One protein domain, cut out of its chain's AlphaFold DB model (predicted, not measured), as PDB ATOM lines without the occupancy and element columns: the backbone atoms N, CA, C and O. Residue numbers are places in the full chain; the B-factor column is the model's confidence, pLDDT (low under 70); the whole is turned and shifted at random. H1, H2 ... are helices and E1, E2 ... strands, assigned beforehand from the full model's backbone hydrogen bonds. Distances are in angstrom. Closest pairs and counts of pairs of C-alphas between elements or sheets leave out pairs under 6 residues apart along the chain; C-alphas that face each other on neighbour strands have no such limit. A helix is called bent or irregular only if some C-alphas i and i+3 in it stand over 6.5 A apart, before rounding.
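What this domain is: This is residues 2 to 159 of the 823 residues of an uncharacterized protein of Candidatus Poribacteria bacterium (UniProt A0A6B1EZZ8). One large sheet of eight strands, twisted and curled like part of a barrel, wraps round the short helix H1, while the long helix H2 crosses its other face over E4 and E5. The long bent strand E4 joins two wings of the sheet: E1, E2 and E3 in one, E5, E8, E6 and E7 in the other. The printed part has 158 residues with two named helices and eight named strands, in the order H1 E1 E2 E3 E4 E5 E6 E7 E8 H2; its class is mixed, helices and strands. The mixed sheet runs E1 E2 E3 E4 E5 E8 E6 E7. The whole is compact, with a radius of gyration of the C-alphas of 16.9 A and spans of 56 by 40 by 28 A.

How they stand to each other: Start at E4, residues 52 to 68, which bends by 52 degrees at residue 61. E1, residues 18 to 22, E2, 28 to 37, E3, 40 to 49, E4 and E5, 83 to 91, form a meander, each strand the antiparallel neighbour of the one before. Look for N 19 and O 31 at 2.9 A between E1 and E2, N 32 and O 44 at 2.8 A between E2 and E3, N 43 and O 58 at 2.8 A between E3 and E4, and N 63 and O 88 at 2.8 A between E4 and E5. E8, residues 117 to 119, is antiparallel to E5, with N 87 and O 119 at 2.9 A. E6, residues 101 to 104, is parallel to E8, with N 103 and O 118 at 2.8 A. E6 and E7, residues 106 to 111, make an antiparallel hairpin, with N 106 and O 104 at 2.8 A. Three layers result from helices on both faces: the sheet curls round H1, residues 7 to 12, whose C-alpha 9 is 5.7 A from that of Leu 106, and H2, residues 135 to 158, is on the opposite face. H2's height over the sheet is 7.7 A, and it only just runs across the strands, at 63 degrees to E4 on the local plane; its closest C-alphas to E5 are those of Val 144 and Val 86, 6.3 A apart. H1 has 0 of 2 O i to N i+4 pairs within hydrogen-bond range but 3 of 3 O i to N i+3 pairs; H2 has 18 of 20 O i to N i+4 pairs.

Where its parts are: Find C-alpha 52 at (55.022, 42.710, 194.517); E4 runs 48.2 A from there to C-alpha 68 at (54.571, -1.979, 212.599). E3 measures 28.8 A, E2 27.0 A and E5 26.9 A. H2 runs 34.0 A to C-alpha 158 at (31.930, 11.668, 205.133), with a kink of 26 degrees near residue 147; it is only just irregular, with C-alphas 150 and 153 6.7 A apart.

The domain as a whole: The C-alphas of Gly 51 and Asp 72, the two farthest apart, are 56.5 A apart. The printed part has no cut. Its long links are residues 69 to 82 and 120 to 134. The mean pLDDT of the printed part is 89.2, and residues 2 to 4 and 94 to 97 are under 70.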
ATOM      1  N   LEU A   2      64.202  30.791 195.859       55.22
ATOM      2  CA  LEU A   2      62.866  30.917 196.493       55.22
ATOM      3  C   LEU A   2      61.716  30.235 195.716       55.22
ATOM      4  O   LEU A   2      60.687  29.934 196.298       55.22
ATOM      5  N   ARG A   3      61.881  29.989 194.405       53.34
ATOM      6  CA  ARG A   3      60.887  29.292 193.563       53.34
ATOM      7  C   ARG A   3      60.924  27.764 193.681       53.34
ATOM      8  O   ARG A   3      60.004  27.126 193.193       53.34
ATOM      9  N   ASP A   4      61.985  27.203 194.261       65.75
ATOM     10  CA  ASP A   4      62.239  25.753 194.249       65.75
ATOM     11  C   ASP A   4      61.778  25.074 195.551       65.75
ATOM     12  O   ASP A   4      61.934  23.866 195.712       65.75
ATOM     13  N   ILE A   5      61.255  25.853 196.503       76.06
ATOM     14  CA  ILE A   5      60.747  25.348 197.776       76.06
ATOM     15  C   ILE A   5      59.266  25.067 197.603       76.06
ATOM     16  O   ILE A   5      58.467  25.986 197.448       76.06
ATOM     17  N   GLU A   6      58.925  23.788 197.640       84.38
ATOM     18  CA  GLU A   6      57.544  23.328 197.653       84.38
ATOM     19  C   GLU A   6      56.917  23.610 199.025       84.38
ATOM     20  O   GLU A   6      57.373  23.041 200.023       84.38
ATOM     21  N   PRO A   7      55.898  24.484 199.128       88.38
ATOM     22  CA  PRO A   7      55.289  24.817 200.415       88.38
ATOM     23  C   PRO A   7      54.743  23.597 201.164       88.38
ATOM     24  O   PRO A   7      54.725  23.579 202.391       88.38
ATOM     25  N   GLU A   8      54.364  22.548 200.433       90.75
ATOM     26  CA  GLU A   8      53.785  21.313 200.956       90.75
ATOM     27  C   GLU A   8      54.754  20.492 201.818       90.75
ATOM     28  O   GLU A   8      54.295  19.661 202.600       90.75
ATOM     29  N   VAL A   9      56.071  20.766 201.773       88.19
ATOM     30  CA  VAL A   9      57.072  20.139 202.664       88.19
ATOM     31  C   VAL A   9      56.633  20.216 204.128       88.19
ATOM     32  O   VAL A   9      56.758  19.244 204.874       88.19
ATOM     33  N   ILE A  10      56.107  21.371 204.549       91.12
ATOM     34  CA  ILE A  10      55.782  21.631 205.954       91.12
ATOM     35  C   ILE A  10      54.649  20.724 206.470       91.12
ATOM     36  O   ILE A  10      54.601  20.416 207.664       91.12
ATOM     37  N   LEU A  11      53.773  20.218 205.584       89.69
ATOM     38  CA  LEU A  11      52.649  19.348 205.957       89.69
ATOM     39  C   LEU A  11      53.112  18.117 206.734       89.69
ATOM     40  O   LEU A  11      52.488  17.741 207.728       89.69
ATOM     41  N   PHE A  12      54.227  17.524 206.311       89.25
ATOM     42  CA  PHE A  12      54.703  16.235 206.810       89.25
ATOM     43  C   PHE A  12      55.741  16.344 207.930       89.25
ATOM     44  O   PHE A  12      56.180  15.329 208.470       89.25
ATOM     45  N   LEU A  13      56.118  17.566 208.313       87.81
ATOM     46  CA  LEU A  13      57.022  17.820 209.429       87.81
ATOM     47  C   LEU A  13      56.214  17.997 210.719       87.81
ATOM     48  O   LEU A  13      55.312  18.833 210.800       87.81
ATOM     49  N   SER A  14      56.517  17.187 211.732       81.56
ATOM     50  CA  SER A  14      55.712  17.089 212.958       81.56
ATOM     51  C   SER A  14      55.908  18.252 213.933       81.56
ATOM     52  O   SER A  14      55.011  18.525 214.722       81.56
ATOM     53  N   THR A  15      57.052  18.938 213.885       85.38
ATOM     54  CA  THR A  15      57.399  20.021 214.825       85.38
ATOM     55  C   THR A  15      57.506  21.397 214.174       85.38
ATOM     56  O   THR A  15      57.689  22.382 214.881       85.38
ATOM     57  N   LEU A  16      57.488  21.477 212.841       89.31
ATOM     58  CA  LEU A  16      57.714  22.724 212.111       89.31
ATOM     59  C   LEU A  16      56.370  23.364 211.743       89.31
ATOM     60  O   LEU A  16      55.603  22.781 210.980       89.31
ATOM     61  N   GLU A  17      56.109  24.554 212.281       89.38
ATOM     62  CA  GLU A  17      54.869  25.314 212.044       89.38
ATOM     63  C   GLU A  17      55.069  26.492 211.080       89.38
ATOM     64  O   GLU A  17      54.124  26.929 210.428       89.38
ATOM     65  N   GLU A  18      56.302  26.989 210.947       93.19
ATOM     66  CA  GLU A  18      56.620  28.168 210.145       93.19
ATOM     67  C   GLU A  18      58.011  28.067 209.498       93.19
ATOM     68  O   GLU A  18      58.979  27.640 210.134       93.19
ATOM     69  N   ILE A  19      58.123  28.506 208.241       91.00
ATOM     70  CA  ILE A  19      59.386  28.722 207.526       91.00
ATOM     71  C   ILE A  19      59.408  30.168 207.029       91.00
ATOM     72  O   ILE A  19      58.576  30.540 206.208       91.00
ATOM     73  N   ARG A  20      60.384  30.966 207.477       90.56
ATOM     74  CA  ARG A  20      60.645  32.322 206.962       90.56
ATOM     75  C   ARG A  20      61.973  32.370 206.228       90.56
ATOM     76  O   ARG A  20      62.984  31.897 206.743       90.56
ATOM     77  N   ILE A  21      61.970  32.967 205.045       89.00
ATOM     78  CA  ILE A  21      63.155  33.150 204.212       89.00
ATOM     79  C   ILE A  21      63.205  34.606 203.780       89.00
ATOM     80  O   ILE A  21      62.284  35.096 203.135       89.00
ATOM     81  N   GLU A  22      64.302  35.277 204.108       87.62
ATOM     82  CA  GLU A  22      64.593  36.647 203.697       87.62
ATOM     83  C   GLU A  22      65.893  36.648 202.894       87.62
ATOM     84  O   GLU A  22      66.844  35.937 203.221       87.62
ATOM     85  N   THR A  23      65.918  37.414 201.809       86.06
ATOM     86  CA  THR A  23      67.090  37.551 200.938       86.06
ATOM     87  C   THR A  23      67.688  38.945 201.060       86.06
ATOM     88  O   THR A  23      66.975  39.917 201.301       86.06
ATOM     89  N   ASP A  24      68.987  39.068 200.787       83.88
ATOM     90  CA  ASP A  24      69.699  40.356 200.794       83.88
ATOM     91  C   ASP A  24      69.125  41.370 199.783       83.88
ATOM     92  O   ASP A  24      69.352  42.574 199.891       83.88
ATOM     93  N   THR A  25      68.363  40.893 198.792       79.88
ATOM     94  CA  THR A  25      67.647  41.704 197.797       79.88
ATOM     95  C   THR A  25      66.323  42.286 198.305       79.88
ATOM     96  O   THR A  25      65.677  43.029 197.570       79.88
ATOM     97  N   GLY A  26      65.918  41.973 199.541       78.62
ATOM     98  CA  GLY A  26      64.661  42.420 200.148       78.62
ATOM     99  C   GLY A  26      63.438  41.572 199.787       78.62
ATOM    100  O   GLY A  26      62.333  41.912 200.206       78.62
ATOM    101  N   ASP A  27      63.614  40.475 199.038       85.56
ATOM    102  CA  ASP A  27      62.540  39.503 198.811       85.56
ATOM    103  C   ASP A  27      62.367  38.638 200.065       85.56
ATOM    104  O   ASP A  27      63.365  38.201 200.656       85.56
ATOM    105  N   ASN A  28      61.118  38.352 200.434       88.44
ATOM    106  CA  ASN A  28      60.784  37.467 201.546       88.44
ATOM    107  C   ASN A  28      59.707  36.436 201.174       88.44
ATOM    108  O   ASN A  28      58.919  36.625 200.245       88.44
ATOM    109  N   LEU A  29      59.721  35.313 201.890       89.19
ATOM    110  CA  LEU A  29      58.774  34.209 201.773       89.19
ATOM    111  C   LEU A  29      58.524  33.631 203.167       89.19
ATOM    112  O   LEU A  29      59.460  33.188 203.831       89.19
ATOM    113  N   THR A  30      57.265  33.585 203.567       91.00
ATOM    114  CA  THR A  30      56.783  32.951 204.787       91.00
ATOM    115  C   THR A  30      55.825  31.830 204.398       91.00
ATOM    116  O   THR A  30      54.880  32.056 203.647       91.00
ATOM    117  N   ILE A  31      56.073  30.620 204.897       92.56
ATOM    118  CA  ILE A  31      55.194  29.455 204.767       92.56
ATOM    119  C   ILE A  31      54.732  29.081 206.174       92.56
ATOM    120  O   ILE A  31      55.557  28.741 207.022       92.56
ATOM    121  N   LEU A  32      53.428  29.133 206.417       93.00
ATOM    122  CA  LEU A  32      52.785  28.808 207.689       93.00
ATOM    123  C   LEU A  32      51.948  27.543 207.542       93.00
ATOM    124  O   LEU A  32      51.211  27.395 206.568       93.00
ATOM    125  N   LYS A  33      52.024  26.664 208.540       92.88
ATOM    126  CA  LYS A  33      51.182  25.477 208.683       92.88
ATOM    127  C   LYS A  33      50.161  25.707 209.788       92.88
ATOM    128  O   LYS A  33      50.494  25.643 210.969       92.88
ATOM    129  N   ASP A  34      48.905  25.889 209.412       89.75
ATOM    130  CA  ASP A  34      47.792  25.890 210.354       89.75
ATOM    131  C   ASP A  34      47.193  24.482 210.453       89.75
ATOM    132  O   ASP A  34      46.553  23.993 209.524       89.75
ATOM    133  N   SER A  35      47.420  23.819 211.590       85.81
ATOM    134  CA  SER A  35      46.902  22.475 211.896       85.81
ATOM    135  C   SER A  35      45.825  22.464 212.990       85.81
ATOM    136  O   SER A  35      45.455  21.405 213.507       85.81
ATOM    137  N   THR A  36      45.272  23.634 213.331       82.62
ATOM    138  CA  THR A  36      44.281  23.789 214.412       82.62
ATOM    139  C   THR A  36      42.962  23.047 214.156       82.62
ATOM    140  O   THR A  36      42.254  22.714 215.105       82.62
ATOM    141  N   THR A  37      42.645  22.736 212.892       81.69
ATOM    142  CA  THR A  37      41.382  22.115 212.446       81.69
ATOM    143  C   THR A  37      41.553  20.685 211.906       81.69
ATOM    144  O   THR A  37      40.787  20.227 211.054       81.69
ATOM    145  N   THR A  38      42.531  19.939 212.441       79.50
ATOM    146  CA  THR A  38      42.837  18.538 212.072       79.50
ATOM    147  C   THR A  38      41.557  17.683 211.908       79.50
ATOM    148  O   THR A  38      40.701  17.692 212.798       79.50
ATOM    149  N   PRO A  39      41.386  16.919 210.805       87.94
ATOM    150  CA  PRO A  39      42.385  16.556 209.789       87.94
ATOM    151  C   PRO A  39      42.587  17.590 208.671       87.94
ATOM    152  O   PRO A  39      43.300  17.306 207.712       87.94
ATOM    153  N   GLU A  40      41.953  18.758 208.751       91.31
ATOM    154  CA  GLU A  40      42.153  19.843 207.792       91.31
ATOM    155  C   GLU A  40      43.361  20.688 208.203       91.31
ATOM    156  O   GLU A  40      43.479  21.111 209.352       91.31
ATOM    157  N   VAL A  41      44.290  20.869 207.270       92.12
ATOM    158  CA  VAL A  41      45.528  21.618 207.472       92.12
ATOM    159  C   VAL A  41      45.647  22.636 206.351       92.12
ATOM    160  O   VAL A  41      45.608  22.259 205.179       92.12
ATOM    161  N   ALA A  42      45.797  23.910 206.695       91.56
ATOM    162  CA  ALA A  42      46.016  24.974 205.727       91.56
ATOM    163  C   ALA A  42      47.498  25.351 205.669       91.56
ATOM    164  O   ALA A  42      48.161  25.503 206.695       91.56
ATOM    165  N   ILE A  43      48.008  25.511 204.453       92.25
ATOM    166  CA  ILE A  43      49.309  26.103 204.174       92.25
ATOM    167  C   ILE A  43      49.064  27.514 203.682       92.25
ATOM    168  O   ILE A  43      48.474  27.710 202.619       92.25
ATOM    169  N   VAL A  44      49.544  28.491 204.438       91.19
ATOM    170  CA  VAL A  44      49.498  29.896 204.042       91.19
ATOM    171  C   VAL A  44      50.887  30.303 203.595       91.19
ATOM    172  O   VAL A  44      51.854  30.163 204.340       91.19
ATOM    173  N   VAL A  45      50.987  30.792 202.367       89.88
ATOM    174  CA  VAL A  45      52.231  31.281 201.788       89.88
ATOM    175  C   VAL A  45      52.073  32.763 201.510       89.88
ATOM    176  O   VAL A  45      51.216  33.167 200.728       89.88
ATOM    177  N   GLU A  46      52.911  33.578 202.134       91.00
ATOM    178  CA  GLU A  46      52.920  35.023 201.943       91.00
ATOM    179  C   GLU A  46      54.338  35.533 201.725       91.00
ATOM    180  O   GLU A  46      55.314  34.937 202.176       91.00
ATOM    181  N   GLY A  47      54.473  36.637 201.006       88.19
ATOM    182  CA  GLY A  47      55.779  37.236 200.802       88.19
ATOM    183  C   GLY A  47      55.755  38.400 199.835       88.19
ATOM    184  O   GLY A  47      54.717  38.791 199.302       88.19
ATOM    185  N   ASN A  48      56.929  38.960 199.602       83.50
ATOM    186  CA  ASN A  48      57.171  40.048 198.678       83.50
ATOM    187  C   ASN A  48      58.308  39.657 197.747       83.50
ATOM    188  O   ASN A  48      59.357  39.180 198.182       83.50
ATOM    189  N   LYS A  49      58.088  39.865 196.454       78.62
ATOM    190  CA  LYS A  49      59.073  39.605 195.417       78.62
ATOM    191  C   LYS A  49      59.144  40.773 194.455       78.62
ATOM    192  O   LYS A  49      58.146  41.112 193.819       78.62
ATOM    193  N   HIS A  50      60.325  41.368 194.317       77.50
ATOM    194  CA  HIS A  50      60.561  42.540 193.470       77.50
ATOM    195  C   HIS A  50      59.529  43.666 193.699       77.50
ATOM    196  O   HIS A  50      59.074  44.310 192.754       77.50
ATOM    197  N   GLY A  51      59.112  43.872 194.953       74.81
ATOM    198  CA  GLY A  51      58.119  44.879 195.341       74.81
ATOM    199  C   GLY A  51      56.653  44.456 195.171       74.81
ATOM    200  O   GLY A  51      55.768  45.225 195.542       74.81
ATOM    201  N   SER A  52      56.375  43.261 194.643       81.38
ATOM    202  CA  SER A  52      55.022  42.710 194.517       81.38
ATOM    203  C   SER A  52      54.736  41.723 195.646       81.38
ATOM    204  O   SER A  52      55.379  40.674 195.738       81.38
ATOM    205  N   ALA A  53      53.756  42.044 196.489       86.31
ATOM    206  CA  ALA A  53      53.264  41.123 197.505       86.31
ATOM    207  C   ALA A  53      52.458  39.982 196.862       86.31
ATOM    208  O   ALA A  53      51.691  40.209 195.924       86.31
ATOM    209  N   PHE A  54      52.615  38.768 197.381       84.88
ATOM    210  CA  PHE A  54      51.818  37.603 197.017       84.88
ATOM    211  C   PHE A  54      51.303  36.908 198.278       84.88
ATOM    212  O   PHE A  54      51.941  36.939 199.327       84.88
ATOM    213  N   PHE A  55      50.127  36.301 198.152       88.94
ATOM    214  CA  PHE A  55      49.463  35.549 199.207       88.94
ATOM    215  C   PHE A  55      48.694  34.394 198.566       88.94
ATOM    216  O   PHE A  55      47.879  34.620 197.668       88.94
ATOM    217  N   THR A  56      48.941  33.170 199.022       88.00
ATOM    218  CA  THR A  56      48.205  31.968 198.620       88.00
ATOM    219  C   THR A  56      47.882  31.130 199.847       88.00
ATOM    220  O   THR A  56      48.675  31.061 200.782       88.00
ATOM    221  N   SER A  57      46.716  30.490 199.849       89.12
ATOM    222  CA  SER A  57      46.301  29.583 200.916       89.12
ATOM    223  C   SER A  57      45.754  28.301 200.304       89.12
ATOM    224  O   SER A  57      44.757  28.339 199.578       89.12
ATOM    225  N   ASP A  58      46.415  27.186 200.600       90.00
ATOM    226  CA  ASP A  58      46.043  25.852 200.142       90.00
ATOM    227  C   ASP A  58      45.677  24.981 201.341       90.00
ATOM    228  O   ASP A  58      46.440  24.844 202.292       90.00
ATOM    229  N   SER A  59      44.490  24.391 201.311       91.88
ATOM    230  CA  SER A  59      43.958  23.532 202.363       91.88
ATOM    231  C   SER A  59      44.034  22.069 201.948       91.88
ATOM    232  O   SER A  59      43.763  21.716 200.799       91.88
ATOM    233  N   PHE A  60      44.378  21.203 202.894       92.94
ATOM    234  CA  PHE A  60      44.576  19.776 202.680       92.94
ATOM    235  C   PHE A  60      43.852  18.961 203.746       92.94
ATOM    236  O   PHE A  60      43.823  19.332 204.916       92.94
ATOM    237  N   LEU A  61      43.325  17.800 203.361       93.00
ATOM    238  CA  LEU A  61      42.964  16.744 204.304       93.00
ATOM    239  C   LEU A  61      44.154  15.823 204.499       93.00
ATOM    240  O   LEU A  61      44.505  15.077 203.586       93.00
ATOM    241  N   VAL A  62      44.748  15.858 205.685       93.19
ATOM    242  CA  VAL A  62      45.924  15.059 206.024       93.19
ATOM    243  C   VAL A  62      45.499  13.860 206.863       93.19
ATOM    244  O   VAL A  62      44.920  14.003 207.938       93.19
ATOM    245  N   CYS A  63      45.802  12.669 206.361       94.00
ATOM    246  CA  CYS A  63      45.634  11.405 207.065       94.00
ATOM    247  C   CYS A  63      47.022  10.857 207.383       94.00
ATOM    248  O   CYS A  63      47.873  10.833 206.496       94.00
ATOM    249  N   ASN A  64      47.254  10.399 208.608       93.38
ATOM    250  CA  ASN A  64      48.487   9.716 208.978       93.38
ATOM    251  C   ASN A  64      48.197   8.513 209.876       93.38
ATOM    252  O   ASN A  64      47.171   8.451 210.555       93.38
ATOM    253  N   LYS A  65      49.077   7.515 209.826       95.25
ATOM    254  CA  LYS A  65      48.963   6.307 210.645       95.25
ATOM    255  C   LYS A  65      50.324   5.651 210.816       95.25
ATOM    256  O   LYS A  65      51.122   5.610 209.881       95.25
ATOM    257  N   ARG A  66      50.573   5.113 212.013       96.31
ATOM    258  CA  ARG A  66      51.749   4.285 212.304       96.31
ATOM    259  C   ARG A  66      51.477   2.815 212.030       96.31
ATOM    260  O   ARG A  66      50.440   2.287 212.430       96.31
ATOM    261  N   PHE A  67      52.446   2.168 211.398       96.75
ATOM    262  CA  PHE A  67      52.430   0.758 211.044       96.75
ATOM    263  C   PHE A  67      53.669   0.068 211.606       96.75
ATOM    264  O   PHE A  67      54.778   0.600 211.528       96.75
ATOM    265  N   ASN A  68      53.473  -1.131 212.150       96.62
ATOM    266  CA  ASN A  68      54.571  -1.979 212.599       96.62
ATOM    267  C   ASN A  68      55.242  -2.624 211.385       96.62
ATOM    268  O   ASN A  68      54.564  -3.121 210.484       96.62
ATOM    269  N   LYS A  69      56.571  -2.631 211.382       95.31
ATOM    270  CA  LYS A  69      57.386  -3.245 210.341       95.31
ATOM    271  C   LYS A  69      57.328  -4.774 210.452       95.31
ATOM    272  O   LYS A  69      57.586  -5.307 211.532       95.31
ATOM    273  N   PRO A  70      57.066  -5.500 209.355       94.06
ATOM    274  CA  PRO A  70      57.205  -6.950 209.316       94.06
ATOM    275  C   PRO A  70      58.623  -7.411 209.695       94.06
ATOM    276  O   PRO A  70      59.618  -6.711 209.464       94.06
ATOM    277  N   ALA A  71      58.728  -8.588 210.314       90.88
ATOM    278  CA  ALA A  71      59.998  -9.110 210.830       90.88
ATOM    279  C   ALA A  71      60.984  -9.506 209.716       90.88
ATOM    280  O   ALA A  71      62.195  -9.450 209.910       90.88
ATOM    281  N   ASP A  72      60.461  -9.884 208.553       91.88
ATOM    282  CA  ASP A  72      61.178 -10.290 207.343       91.88
ATOM    283  C   ASP A  72      61.722  -9.109 206.526       91.88
ATOM    284  O   ASP A  72      62.614  -9.285 205.696       91.88
ATOM    285  N   ILE A  73      61.245  -7.892 206.793       93.25
ATOM    286  CA  ILE A  73      61.673  -6.693 206.076       93.25
ATOM    287  C   ILE A  73      62.839  -6.037 206.803       93.25
ATOM    288  O   ILE A  73      62.729  -5.592 207.950       93.25
ATOM    289  N   HIS A  74      63.971  -5.944 206.110       90.12
ATOM    290  CA  HIS A  74      65.197  -5.354 206.625       90.12
ATOM    291  C   HIS A  74      65.870  -4.468 205.573       90.12
ATOM    292  O   HIS A  74      65.858  -4.777 204.382       90.12
ATOM    293  N   HIS A  75      66.474  -3.368 206.023       92.75
ATOM    294  CA  HIS A  75      67.258  -2.476 205.177       92.75
ATOM    295  C   HIS A  75      68.408  -1.854 205.986       92.75
ATOM    296  O   HIS A  75      68.176  -1.306 207.062       92.75
ATOM    297  N   GLU A  76      69.628  -1.862 205.437       92.00
ATOM    298  CA  GLU A  76      70.870  -1.418 206.108       92.00
ATOM    299  C   GLU A  76      70.788   0.018 206.675       92.00
ATOM    300  O   GLU A  76      71.299   0.326 207.745       92.00
ATOM    301  N   LYS A  77      70.081   0.920 205.983       89.62
ATOM    302  CA  LYS A  77      69.903   2.326 206.399       89.62
ATOM    303  C   LYS A  77      68.872   2.524 207.518       89.62
ATOM    304  O   LYS A  77      68.589   3.672 207.871       89.62
ATOM    305  N   ARG A  78      68.219   1.458 207.987       92.12
ATOM    306  CA  ARG A  78      67.057   1.514 208.886       92.12
ATOM    307  C   ARG A  78      67.117   0.449 209.992       92.12
ATOM    308  O   ARG A  78      66.091  -0.077 210.417       92.12
ATOM    309  N   GLU A  79      68.316   0.134 210.469       89.00
ATOM    310  CA  GLU A  79      68.499  -0.786 211.594       89.00
ATOM    311  C   GLU A  79      67.825  -0.278 212.881       89.00
ATOM    312  O   GLU A  79      67.834   0.917 213.178       89.00
ATOM    313  N   GLY A  80      67.234  -1.199 213.652       89.12
ATOM    314  CA  GLY A  80      66.592  -0.905 214.941       89.12
ATOM    315  C   GLY A  80      65.237  -0.196 214.855       89.12
ATOM    316  O   GLY A  80      64.736   0.287 215.869       89.12
ATOM    317  N   ILE A  81      64.647  -0.098 213.661       92.25
ATOM    318  CA  ILE A  81      63.334   0.514 213.458       92.25
ATOM    319  C   ILE A  81      62.253  -0.560 213.413       92.25
ATOM    320  O   ILE A  81      62.254  -1.400 212.517       92.25
ATOM    321  N   GLU A  82      61.296  -0.463 214.335       93.25
ATOM    322  CA  GLU A  82      60.183  -1.412 214.466       93.25
ATOM    323  C   GLU A  82      58.851  -0.872 213.919       93.25
ATOM    324  O   GLU A  82      57.968  -1.654 213.582       93.25
ATOM    325  N   ASP A  83      58.695   0.449 213.785       95.06
ATOM    326  CA  ASP A  83      57.485   1.081 213.250       95.06
ATOM    327  C   ASP A  83      57.782   2.354 212.443       95.06
ATOM    328  O   ASP A  83      58.805   3.033 212.632       95.06
ATOM    329  N   ARG A  84      56.866   2.686 211.527       95.25
ATOM    330  CA  ARG A  84      56.899   3.931 210.751       95.25
ATOM    331  C   ARG A  84      55.526   4.545 210.561       95.25
ATOM    332  O   ARG A  84      54.522   3.852 210.450       95.25
ATOM    333  N   GLU A  85      55.515   5.872 210.514       94.94
ATOM    334  CA  GLU A  85      54.342   6.656 210.145       94.94
ATOM    335  C   GLU A  85      54.318   6.893 208.638       94.94
ATOM    336  O   GLU A  85      55.338   7.232 208.031       94.94
ATOM    337  N   VAL A  86      53.135   6.729 208.060       96.94
ATOM    338  CA  VAL A  86      52.818   7.056 206.673       96.94
ATOM    339  C   VAL A  86      51.741   8.128 206.674       96.94
ATOM    340  O   VAL A  86      50.828   8.079 207.501       96.94
ATOM    341  N   SER A  87      51.837   9.069 205.737       95.69
ATOM    342  CA  SER A  87      50.906  10.186 205.607       95.69
ATOM    343  C   SER A  87      50.446  10.365 204.162       95.69
ATOM    344  O   SER A  87      51.234  10.240 203.227       95.69
ATOM    345  N   VAL A  88      49.175  10.710 203.980       95.88
ATOM    346  CA  VAL A  88      48.583  11.080 202.689       95.88
ATOM    347  C   VAL A  88      47.832  12.394 202.854       95.88
ATOM    348  O   VAL A  88      47.081  12.554 203.817       95.88
ATOM    349  N   ALA A  89      48.029  13.332 201.929       94.12
ATOM    350  CA  ALA A  89      47.364  14.633 201.958       94.12
ATOM    351  C   ALA A  89      46.547  14.866 200.682       94.12
ATOM    352  O   ALA A  89      47.086  14.835 199.579       94.12
ATOM    353  N   PHE A  90      45.245  15.111 200.822       93.31
ATOM    354  CA  PHE A  90      44.350  15.403 199.701       93.31
ATOM    355  C   PHE A  90      44.077  16.913 199.597       93.31
ATOM    356  O   PHE A  90      43.563  17.479 200.564       93.31
ATOM    357  N   PRO A  91      44.394  17.575 198.470       92.50
ATOM    358  CA  PRO A  91      44.154  19.007 198.294       92.50
ATOM    359  C   PRO A  91      42.652  19.323 198.205       92.50
ATOM    360  O   PRO A  91      41.907  18.658 197.488       92.50
ATOM    361  N   LEU A  92      42.202  20.354 198.923       89.19
ATOM    362  CA  LEU A  92      40.802  20.801 198.963       89.19
ATOM    363  C   LEU A  92      40.493  21.933 197.975       89.19
ATOM    364  O   LEU A  92      39.335  22.117 197.601       89.19
ATOM    365  N   ASN A  93      41.502  22.689 197.550       84.38
ATOM    366  CA  ASN A  93      41.332  23.827 196.650       84.38
ATOM    367  C   ASN A  93      41.104  23.355 195.202       84.38
ATOM    368  O   ASN A  93      41.885  22.566 194.662       84.38
ATOM    369  N   GLU A  94      40.059  23.870 194.543       66.56
ATOM    370  CA  GLU A  94      39.801  23.574 193.129       66.56
ATOM    371  C   GLU A  94      40.948  24.091 192.244       66.56
ATOM    372  O   GLU A  94      41.300  25.268 192.285       66.56
ATOM    373  N   GLY A  95      41.529  23.207 191.424       59.53
ATOM    374  CA  GLY A  95      42.621  23.555 190.507       59.53
ATOM    375  C   GLY A  95      44.022  23.563 191.130       59.53
ATOM    376  O   GLY A  95      44.964  23.986 190.461       59.53
ATOM    377  N   SER A  96      44.183  23.087 192.370       65.06
ATOM    378  CA  SER A  96      45.508  22.942 192.984       65.06
ATOM    379  C   SER A  96      46.382  21.957 192.195       65.06
ATOM    380  O   SER A  96      46.021  20.795 192.006       65.06
ATOM    381  N   ALA A  97      47.558  22.418 191.762       64.12
ATOM    382  CA  ALA A  97      48.587  21.601 191.113       64.12
ATOM    383  C   ALA A  97      49.432  20.782 192.116       64.12
ATOM    384  O   ALA A  97      50.444  20.204 191.735       64.12
ATOM    385  N   ALA A  98      49.047  20.758 193.399       73.00
ATOM    386  CA  ALA A  98      49.791  20.080 194.462       73.00
ATOM    387  C   ALA A  98      49.606  18.550 194.474       73.00
ATOM    388  O   ALA A  98      50.378  17.845 195.123       73.00
ATOM    389  N   GLY A  99      48.584  18.024 193.787       81.62
ATOM    390  CA  GLY A  99      48.386  16.579 193.644       81.62
ATOM    391  C   GLY A  99      49.545  15.905 192.901       81.62
ATOM    392  O   GLY A  99      50.270  16.550 192.152       81.62
ATOM    393  N   GLY A 100      49.725  14.603 193.116       87.56
ATOM    394  CA  GLY A 100      50.686  13.782 192.373       87.56
ATOM    395  C   GLY A 100      52.063  13.703 193.017       87.56
ATOM    396  O   GLY A 100      52.809  12.763 192.764       87.56
ATOM    397  N   LYS A 101      52.396  14.610 193.931       91.25
ATOM    398  CA  LYS A 101      53.725  14.681 194.541       91.25
ATOM    399  C   LYS A 101      53.990  13.575 195.569       91.25
ATOM    400  O   LYS A 101      53.103  13.169 196.326       91.25
ATOM    401  N   ILE A 102      55.251  13.158 195.660       93.38
ATOM    402  CA  ILE A 102      55.730  12.191 196.653       93.38
ATOM    403  C   ILE A 102      56.865  12.762 197.500       93.38
ATOM    404  O   ILE A 102      57.720  13.512 197.033       93.38
ATOM    405  N   PHE A 103      56.850  12.409 198.781       93.62
ATOM    406  CA  PHE A 103      57.743  12.932 199.798       93.62
ATOM    407  C   PHE A 103      58.388  11.788 200.575       93.62
ATOM    408  O   PHE A 103      57.748  10.799 200.935       93.62
ATOM    409  N   ALA A 104      59.661  11.984 200.901       92.69
ATOM    410  CA  ALA A 104      60.317  11.292 202.003       92.69
ATOM    411  C   ALA A 104      60.771  12.343 203.013       92.69
ATOM    412  O   ALA A 104      61.954  12.701 203.071       92.69
ATOM    413  N   TYR A 105      59.783  12.940 203.695       88.31
ATOM    414  CA  TYR A 105      59.847  14.173 204.499       88.31
ATOM    415  C   TYR A 105      60.230  15.446 203.726       88.31
ATOM    416  O   TYR A 105      59.849  16.545 204.111       88.31
ATOM    417  N   LEU A 106      60.956  15.302 202.620       88.56
ATOM    418  CA  LEU A 106      61.252  16.332 201.632       88.56
ATOM    419  C   LEU A 106      60.763  15.866 200.247       88.56
ATOM    420  O   LEU A 106      60.727  14.648 200.021       88.56
ATOM    421  N   PRO A 107      60.441  16.801 199.334       87.62
ATOM    422  CA  PRO A 107      59.984  16.513 197.984       87.62
ATOM    423  C   PRO A 107      60.933  15.598 197.220       87.62
ATOM    424  O   PRO A 107      62.162  15.677 197.349       87.62
ATOM    425  N   ILE A 108      60.337  14.750 196.396       90.62
ATOM    426  CA  ILE A 108      60.996  13.911 195.402       90.62
ATOM    427  C   ILE A 108      60.525  14.418 194.035       90.62
ATOM    428  O   ILE A 108      59.404  14.900 193.904       90.62
ATOM    429  N   ARG A 109      61.388  14.357 193.014       84.62
ATOM    430  CA  ARG A 109      61.056  14.909 191.687       84.62
ATOM    431  C   ARG A 109      59.995  14.109 190.928       84.62
ATOM    432  O   ARG A 109      59.442  14.642 189.969       84.62
ATOM    433  N   SER A 110      59.760  12.850 191.297       84.25
ATOM    434  CA  SER A 110      58.796  11.990 190.620       84.25
ATOM    435  C   SER A 110      57.352  12.394 190.926       84.25
ATOM    436  O   SER A 110      56.997  12.763 192.046       84.25
ATOM    437  N   ASP A 111      56.515  12.320 189.891       87.31
ATOM    438  CA  ASP A 111      55.071  12.515 189.979       87.31
ATOM    439  C   ASP A 111      54.388  11.145 189.920       87.31
ATOM    440  O   ASP A 111      54.579  10.356 188.993       87.31
ATOM    441  N   THR A 112      53.593  10.860 190.939       88.94
ATOM    442  CA  THR A 112      52.841   9.618 191.101       88.94
ATOM    443  C   THR A 112      51.592   9.566 190.225       88.94
ATOM    444  O   THR A 112      51.023   8.489 190.046       88.94
ATOM    445  N   GLY A 113      51.120  10.707 189.712       89.50
ATOM    446  CA  GLY A 113      49.875  10.840 188.956       89.50
ATOM    447  C   GLY A 113      48.597  10.655 189.782       89.50
ATOM    448  O   GLY A 113      47.504  10.652 189.213       89.50
ATOM    449  N   PHE A 114      48.692  10.477 191.104       92.44
ATOM    450  CA  PHE A 114      47.528  10.399 191.988       92.44
ATOM    451  C   PHE A 114      47.008  11.793 192.369       92.44
ATOM    452  O   PHE A 114      47.783  12.734 192.476       92.44
ATOM    453  N   PRO A 115      45.709  11.971 192.662       91.69
ATOM    454  CA  PRO A 115      45.148  13.279 193.027       91.69
ATOM    455  C   PRO A 115      45.496  13.747 194.457       91.69
ATOM    456  O   PRO A 115      44.871  14.671 194.967       91.69
ATOM    457  N   PHE A 116      46.448  13.103 195.132       93.19
ATOM    458  CA  PHE A 116      46.871  13.384 196.505       93.19
ATOM    459  C   PHE A 116      48.391  13.263 196.627       93.19
ATOM    460  O   PHE A 116      49.054  12.738 195.733       93.19
ATOM    461  N   LEU A 117      48.928  13.751 197.742       94.69
ATOM    462  CA  LEU A 117      50.340  13.686 198.085       94.69
ATOM    463  C   LEU A 117      50.599  12.461 198.960       94.69
ATOM    464  O   LEU A 117      49.799  12.163 199.849       94.69
ATOM    465  N   ILE A 118      51.733  11.795 198.754       95.81
ATOM    466  CA  ILE A 118      52.158  10.632 199.546       95.81
ATOM    467  C   ILE A 118      53.442  10.982 200.295       95.81
ATOM    468  O   ILE A 118      54.394  11.465 199.690       95.81
ATOM    469  N   ASN A 119      53.499  10.699 201.595       95.69
ATOM    470  CA  ASN A 119      54.710  10.830 202.395       95.69
ATOM    471  C   ASN A 119      54.969   9.578 203.233       95.69
ATOM    472  O   ASN A 119      54.124   9.169 204.031       95.69
ATOM    473  N   ALA A 120      56.172   9.026 203.119       95.88
ATOM    474  CA  ALA A 120      56.656   7.960 203.989       95.88
ATOM    475  C   ALA A 120      58.188   7.976 204.063       95.88
ATOM    476  O   ALA A 120      58.853   8.665 203.296       95.88
ATOM    477  N   ASP A 121      58.772   7.192 204.970       95.12
ATOM    478  CA  ASP A 121      60.230   7.060 205.121       95.12
ATOM    479  C   ASP A 121      60.864   6.199 204.004       95.12
ATOM    480  O   ASP A 121      61.479   5.163 204.272       95.12
ATOM    481  N   PHE A 122      60.670   6.598 202.743       95.94
ATOM    482  CA  PHE A 122      61.143   5.864 201.572       95.94
ATOM    483  C   PHE A 122      62.670   5.898 201.436       95.94
ATOM    484  O   PHE A 122      63.337   6.907 201.688       95.94
ATOM    485  N   ILE A 123      63.235   4.791 200.957       95.38
ATOM    486  CA  ILE A 123      64.631   4.704 200.533       95.38
ATOM    487  C   ILE A 123      64.769   5.305 199.133       95.38
ATOM    488  O   ILE A 123      64.074   4.899 198.201       95.38
ATOM    489  N   LEU A 124      65.693   6.258 198.994       94.31
ATOM    490  CA  LEU A 124      65.937   7.017 197.766       94.31
ATOM    491  C   LEU A 124      67.334   6.725 197.181       94.31
ATOM    492  O   LEU A 124      68.276   6.468 197.946       94.31
ATOM    493  N   PRO A 125      67.514   6.830 195.850       90.06
ATOM    494  CA  PRO A 125      68.824   6.956 195.226       90.06
ATOM    495  C   PRO A 125      69.451   8.319 195.550       90.06
ATOM    496  O   PRO A 125      68.767   9.273 195.922       90.06
ATOM    497  N   SER A 126      70.768   8.440 195.365       84.50
ATOM    498  CA  SER A 126      71.511   9.673 195.672       84.50
ATOM    499  C   SER A 126      71.006  10.904 194.909       84.50
ATOM    500  O   SER A 126      71.145  12.016 195.409       84.50
ATOM    501  N   SER A 127      70.411  10.722 193.724       86.06
ATOM    502  CA  SER A 127      69.845  11.810 192.916       86.06
ATOM    503  C   SER A 127      68.518  12.360 193.457       86.06
ATOM    504  O   SER A 127      68.155  13.481 193.107       86.06
ATOM    505  N   ARG A 128      67.802  11.599 194.306       86.88
ATOM    506  CA  ARG A 128      66.418  11.880 194.753       86.88
ATOM    507  C   ARG A 128      65.438  12.132 193.596       86.88
ATOM    508  O   ARG A 128      64.482  12.891 193.739       86.88
ATOM    509  N   GLU A 129      65.704  11.522 192.444       87.19
ATOM    510  CA  GLU A 129      64.829  11.624 191.273       87.19
ATOM    511  C   GLU A 129      63.594  10.728 191.394       87.19
ATOM    512  O   GLU A 129      62.547  11.105 190.882       87.19
ATOM    513  N   ASP A 130      63.701   9.611 192.120       89.44
ATOM    514  CA  ASP A 130      62.595   8.686 192.380       89.44
ATOM    515  C   ASP A 130      62.801   7.900 193.693       89.44
ATOM    516  O   ASP A 130      63.755   8.159 194.433       89.44
ATOM    517  N   ILE A 131      61.925   6.943 193.991       93.00
ATOM    518  CA  ILE A 131      62.042   5.958 195.079       93.00
ATOM    519  C   ILE A 131      62.674   4.646 194.583       93.00
ATOM    520  O   ILE A 131      62.601   4.319 193.405       93.00
ATOM    521  N   GLN A 132      63.354   3.903 195.463       92.50
ATOM    522  CA  GLN A 132      63.987   2.627 195.093       92.50
ATOM    523  C   GLN A 132      63.021   1.437 195.172       92.50
ATOM    524  O   GLN A 132      62.253   1.335 196.130       92.50
ATOM    525  N   ASP A 133      63.167   0.475 194.264       92.88
ATOM    526  CA  ASP A 133      62.437  -0.799 194.288       92.88
ATOM    527  C   ASP A 133      63.089  -1.783 195.274       92.88
ATOM    528  O   ASP A 133      63.803  -2.717 194.910       92.88
ATOM    529  N   VAL A 134      62.896  -1.527 196.570       94.50
ATOM    530  CA  VAL A 134      63.425  -2.346 197.675       94.50
ATOM    531  C   VAL A 134      62.295  -2.814 198.596       94.50
ATOM    532  O   VAL A 134      61.326  -2.071 198.767       94.50
ATOM    533  N   PRO A 135      62.416  -3.979 199.272       95.06
ATOM    534  CA  PRO A 135      61.349  -4.530 200.122       95.06
ATOM    535  C   PRO A 135      60.779  -3.547 201.154       95.06
ATOM    536  O   PRO A 135      59.585  -3.551 201.434       95.06
ATOM    537  N   TRP A 136      61.622  -2.652 201.681       96.25
ATOM    538  CA  TRP A 136      61.201  -1.581 202.587       96.25
ATOM    539  C   TRP A 136      60.156  -0.639 201.968       96.25
ATOM    540  O   TRP A 136      59.165  -0.309 202.614       96.25
ATOM    541  N   ASN A 137      60.365  -0.209 200.721       96.06
ATOM    542  CA  ASN A 137      59.462   0.717 200.041       96.06
ATOM    543  C   ASN A 137      58.173   0.025 199.596       96.06
ATOM    544  O   ASN A 137      57.122   0.655 199.677       96.06
ATOM    545  N   TYR A 138      58.234  -1.252 199.199       95.88
ATOM    546  CA  TYR A 138      57.031  -2.045 198.918       95.88
ATOM    547  C   TYR A 138      56.131  -2.121 200.158       95.88
ATOM    548  O   TYR A 138      54.952  -1.794 200.071       95.88
ATOM    549  N   TRP A 139      56.695  -2.415 201.335       96.50
ATOM    550  CA  TRP A 139      55.936  -2.400 202.590       96.50
ATOM    551  C   TRP A 139      55.354  -1.033 202.937       96.50
ATOM    552  O   TRP A 139      54.178  -0.933 203.285       96.50
ATOM    553  N   LEU A 140      56.137   0.042 202.815       97.38
ATOM    554  CA  LEU A 140      55.594   1.380 203.039       97.38
ATOM    555  C   LEU A 140      54.464   1.699 202.056       97.38
ATOM    556  O   LEU A 140      53.492   2.335 202.455       97.38
ATOM    557  N   MET A 141      54.548   1.242 200.804       96.38
ATOM    558  CA  MET A 141      53.489   1.449 199.819       96.38
ATOM    559  C   MET A 141      52.239   0.602 200.105       96.38
ATOM    560  O   MET A 141      51.126   1.078 199.884       96.38
ATOM    561  N   GLU A 142      52.379  -0.594 200.684       96.94
ATOM    562  CA  GLU A 142      51.251  -1.347 201.255       96.94
ATOM    563  C   GLU A 142      50.587  -0.570 202.400       96.94
ATOM    564  O   GLU A 142      49.363  -0.441 202.439       96.94
ATOM    565  N   CYS A 143      51.378   0.038 203.290       97.94
ATOM    566  CA  CYS A 143      50.857   0.907 204.347       97.94
ATOM    567  C   CYS A 143      50.156   2.160 203.788       97.94
ATOM    568  O   CYS A 143      49.117   2.567 204.311       97.94
ATOM    569  N   VAL A 144      50.685   2.765 202.716       97.75
ATOM    570  CA  VAL A 144      50.031   3.870 201.989       97.75
ATOM    571  C   VAL A 144      48.694   3.406 201.413       97.75
ATOM    572  O   VAL A 144      47.685   4.089 201.587       97.75
ATOM    573  N   ALA A 145      48.664   2.244 200.761       97.56
ATOM    574  CA  ALA A 145      47.456   1.667 200.187       97.56
ATOM    575  C   ALA A 145      46.377   1.426 201.254       97.56
ATOM    576  O   ALA A 145      45.223   1.817 201.063       97.56
ATOM    577  N   ASP A 146      46.763   0.862 202.401       97.44
ATOM    578  CA  ASP A 146      45.883   0.669 203.555       97.44
ATOM    579  C   ASP A 146      45.364   1.998 204.115       97.44
ATOM    580  O   ASP A 146      44.180   2.115 204.427       97.44
ATOM    581  N   LEU A 147      46.218   3.020 204.222       97.50
ATOM    582  CA  LEU A 147      45.817   4.346 204.696       97.50
ATOM    583  C   LEU A 147      44.808   5.009 203.746       97.50
ATOM    584  O   LEU A 147      43.807   5.574 204.194       97.50
ATOM    585  N   ILE A 148      45.033   4.910 202.433       96.38
ATOM    586  CA  ILE A 148      44.114   5.442 201.419       96.38
ATOM    587  C   ILE A 148      42.759   4.740 201.519       96.38
ATOM    588  O   ILE A 148      41.715   5.395 201.567       96.38
ATOM    589  N   ALA A 149      42.775   3.409 201.548       95.38
ATOM    590  CA  ALA A 149      41.566   2.611 201.480       95.38
ATOM    591  C   ALA A 149      40.734   2.695 202.772       95.38
ATOM    592  O   ALA A 149      39.516   2.850 202.699       95.38
ATOM    593  N   CYS A 150      41.385   2.651 203.938       93.31
ATOM    594  CA  CYS A 150      40.713   2.568 205.236       93.31
ATOM    595  C   CYS A 150      40.450   3.929 205.902       93.31
ATOM    596  O   CYS A 150      39.552   4.012 206.735       93.31
ATOM    597  N   GLU A 151      41.197   4.989 205.569       93.38
ATOM    598  CA  GLU A 151      41.032   6.309 206.202       93.38
ATOM    599  C   GLU A 151      40.634   7.385 205.184       93.38
ATOM    600  O   GLU A 151      39.586   8.016 205.339       93.38
ATOM    601  N   LEU A 152      41.415   7.571 204.109       94.19
ATOM    602  CA  LEU A 152      41.178   8.667 203.163       94.19
ATOM    603  C   LEU A 152      39.820   8.533 202.462       94.19
ATOM    604  O   LEU A 152      39.011   9.458 202.524       94.19
ATOM    605  N   LEU A 153      39.535   7.396 201.816       95.12
ATOM    606  CA  LEU A 153      38.272   7.207 201.088       95.12
ATOM    607  C   LEU A 153      37.037   7.347 202.007       95.12
ATOM    608  O   LEU A 153      36.117   8.092 201.644       95.12
ATOM    609  N   PRO A 154      36.993   6.748 203.217       93.56
ATOM    610  CA  PRO A 154      35.916   6.995 204.176       93.56
ATOM    611  C   PRO A 154      35.798   8.454 204.635       93.56
ATOM    612  O   PRO A 154      34.678   8.944 204.824       93.56
ATOM    613  N   LEU A 155      36.908   9.176 204.807       92.00
ATOM    614  CA  LEU A 155      36.888  10.602 205.151       92.00
ATOM    615  C   LEU A 155      36.324  11.457 204.009       92.00
ATOM    616  O   LEU A 155      35.458  12.304 204.255       92.00
ATOM    617  N   LEU A 156      36.731  11.191 202.765       92.56
ATOM    618  CA  LEU A 156      36.172  11.849 201.580       92.56
ATOM    619  C   LEU A 156      34.671  11.549 201.436       92.56
ATOM    620  O   LEU A 156      33.894  12.450 201.119       92.56
ATOM    621  N   LYS A 157      34.234  10.318 201.742       92.56
ATOM    622  CA  LYS A 157      32.810   9.943 201.777       92.56
ATOM    623  C   LYS A 157      32.029  10.740 202.826       92.56
ATOM    624  O   LYS A 157      30.928  11.215 202.539       92.56
ATOM    625  N   LYS A 158      32.566  10.883 204.050       90.31
ATOM    626  CA  LYS A 158      31.930  11.668 205.133       90.31
ATOM    627  C   LYS A 158      31.708  13.115 204.697       90.31
ATOM    628  O   LYS A 158      30.641  13.675 204.936       90.31
ATOM    629  N   ARG A 159      32.681  13.693 203.992       85.75
ATOM    630  CA  ARG A 159      32.578  15.011 203.362       85.75
ATOM    631  C   ARG A 159      32.003  14.885 201.948       85.75
ATOM    632  O   ARG A 159      32.680  15.267 201.008       85.75
TER     633      ARG A 159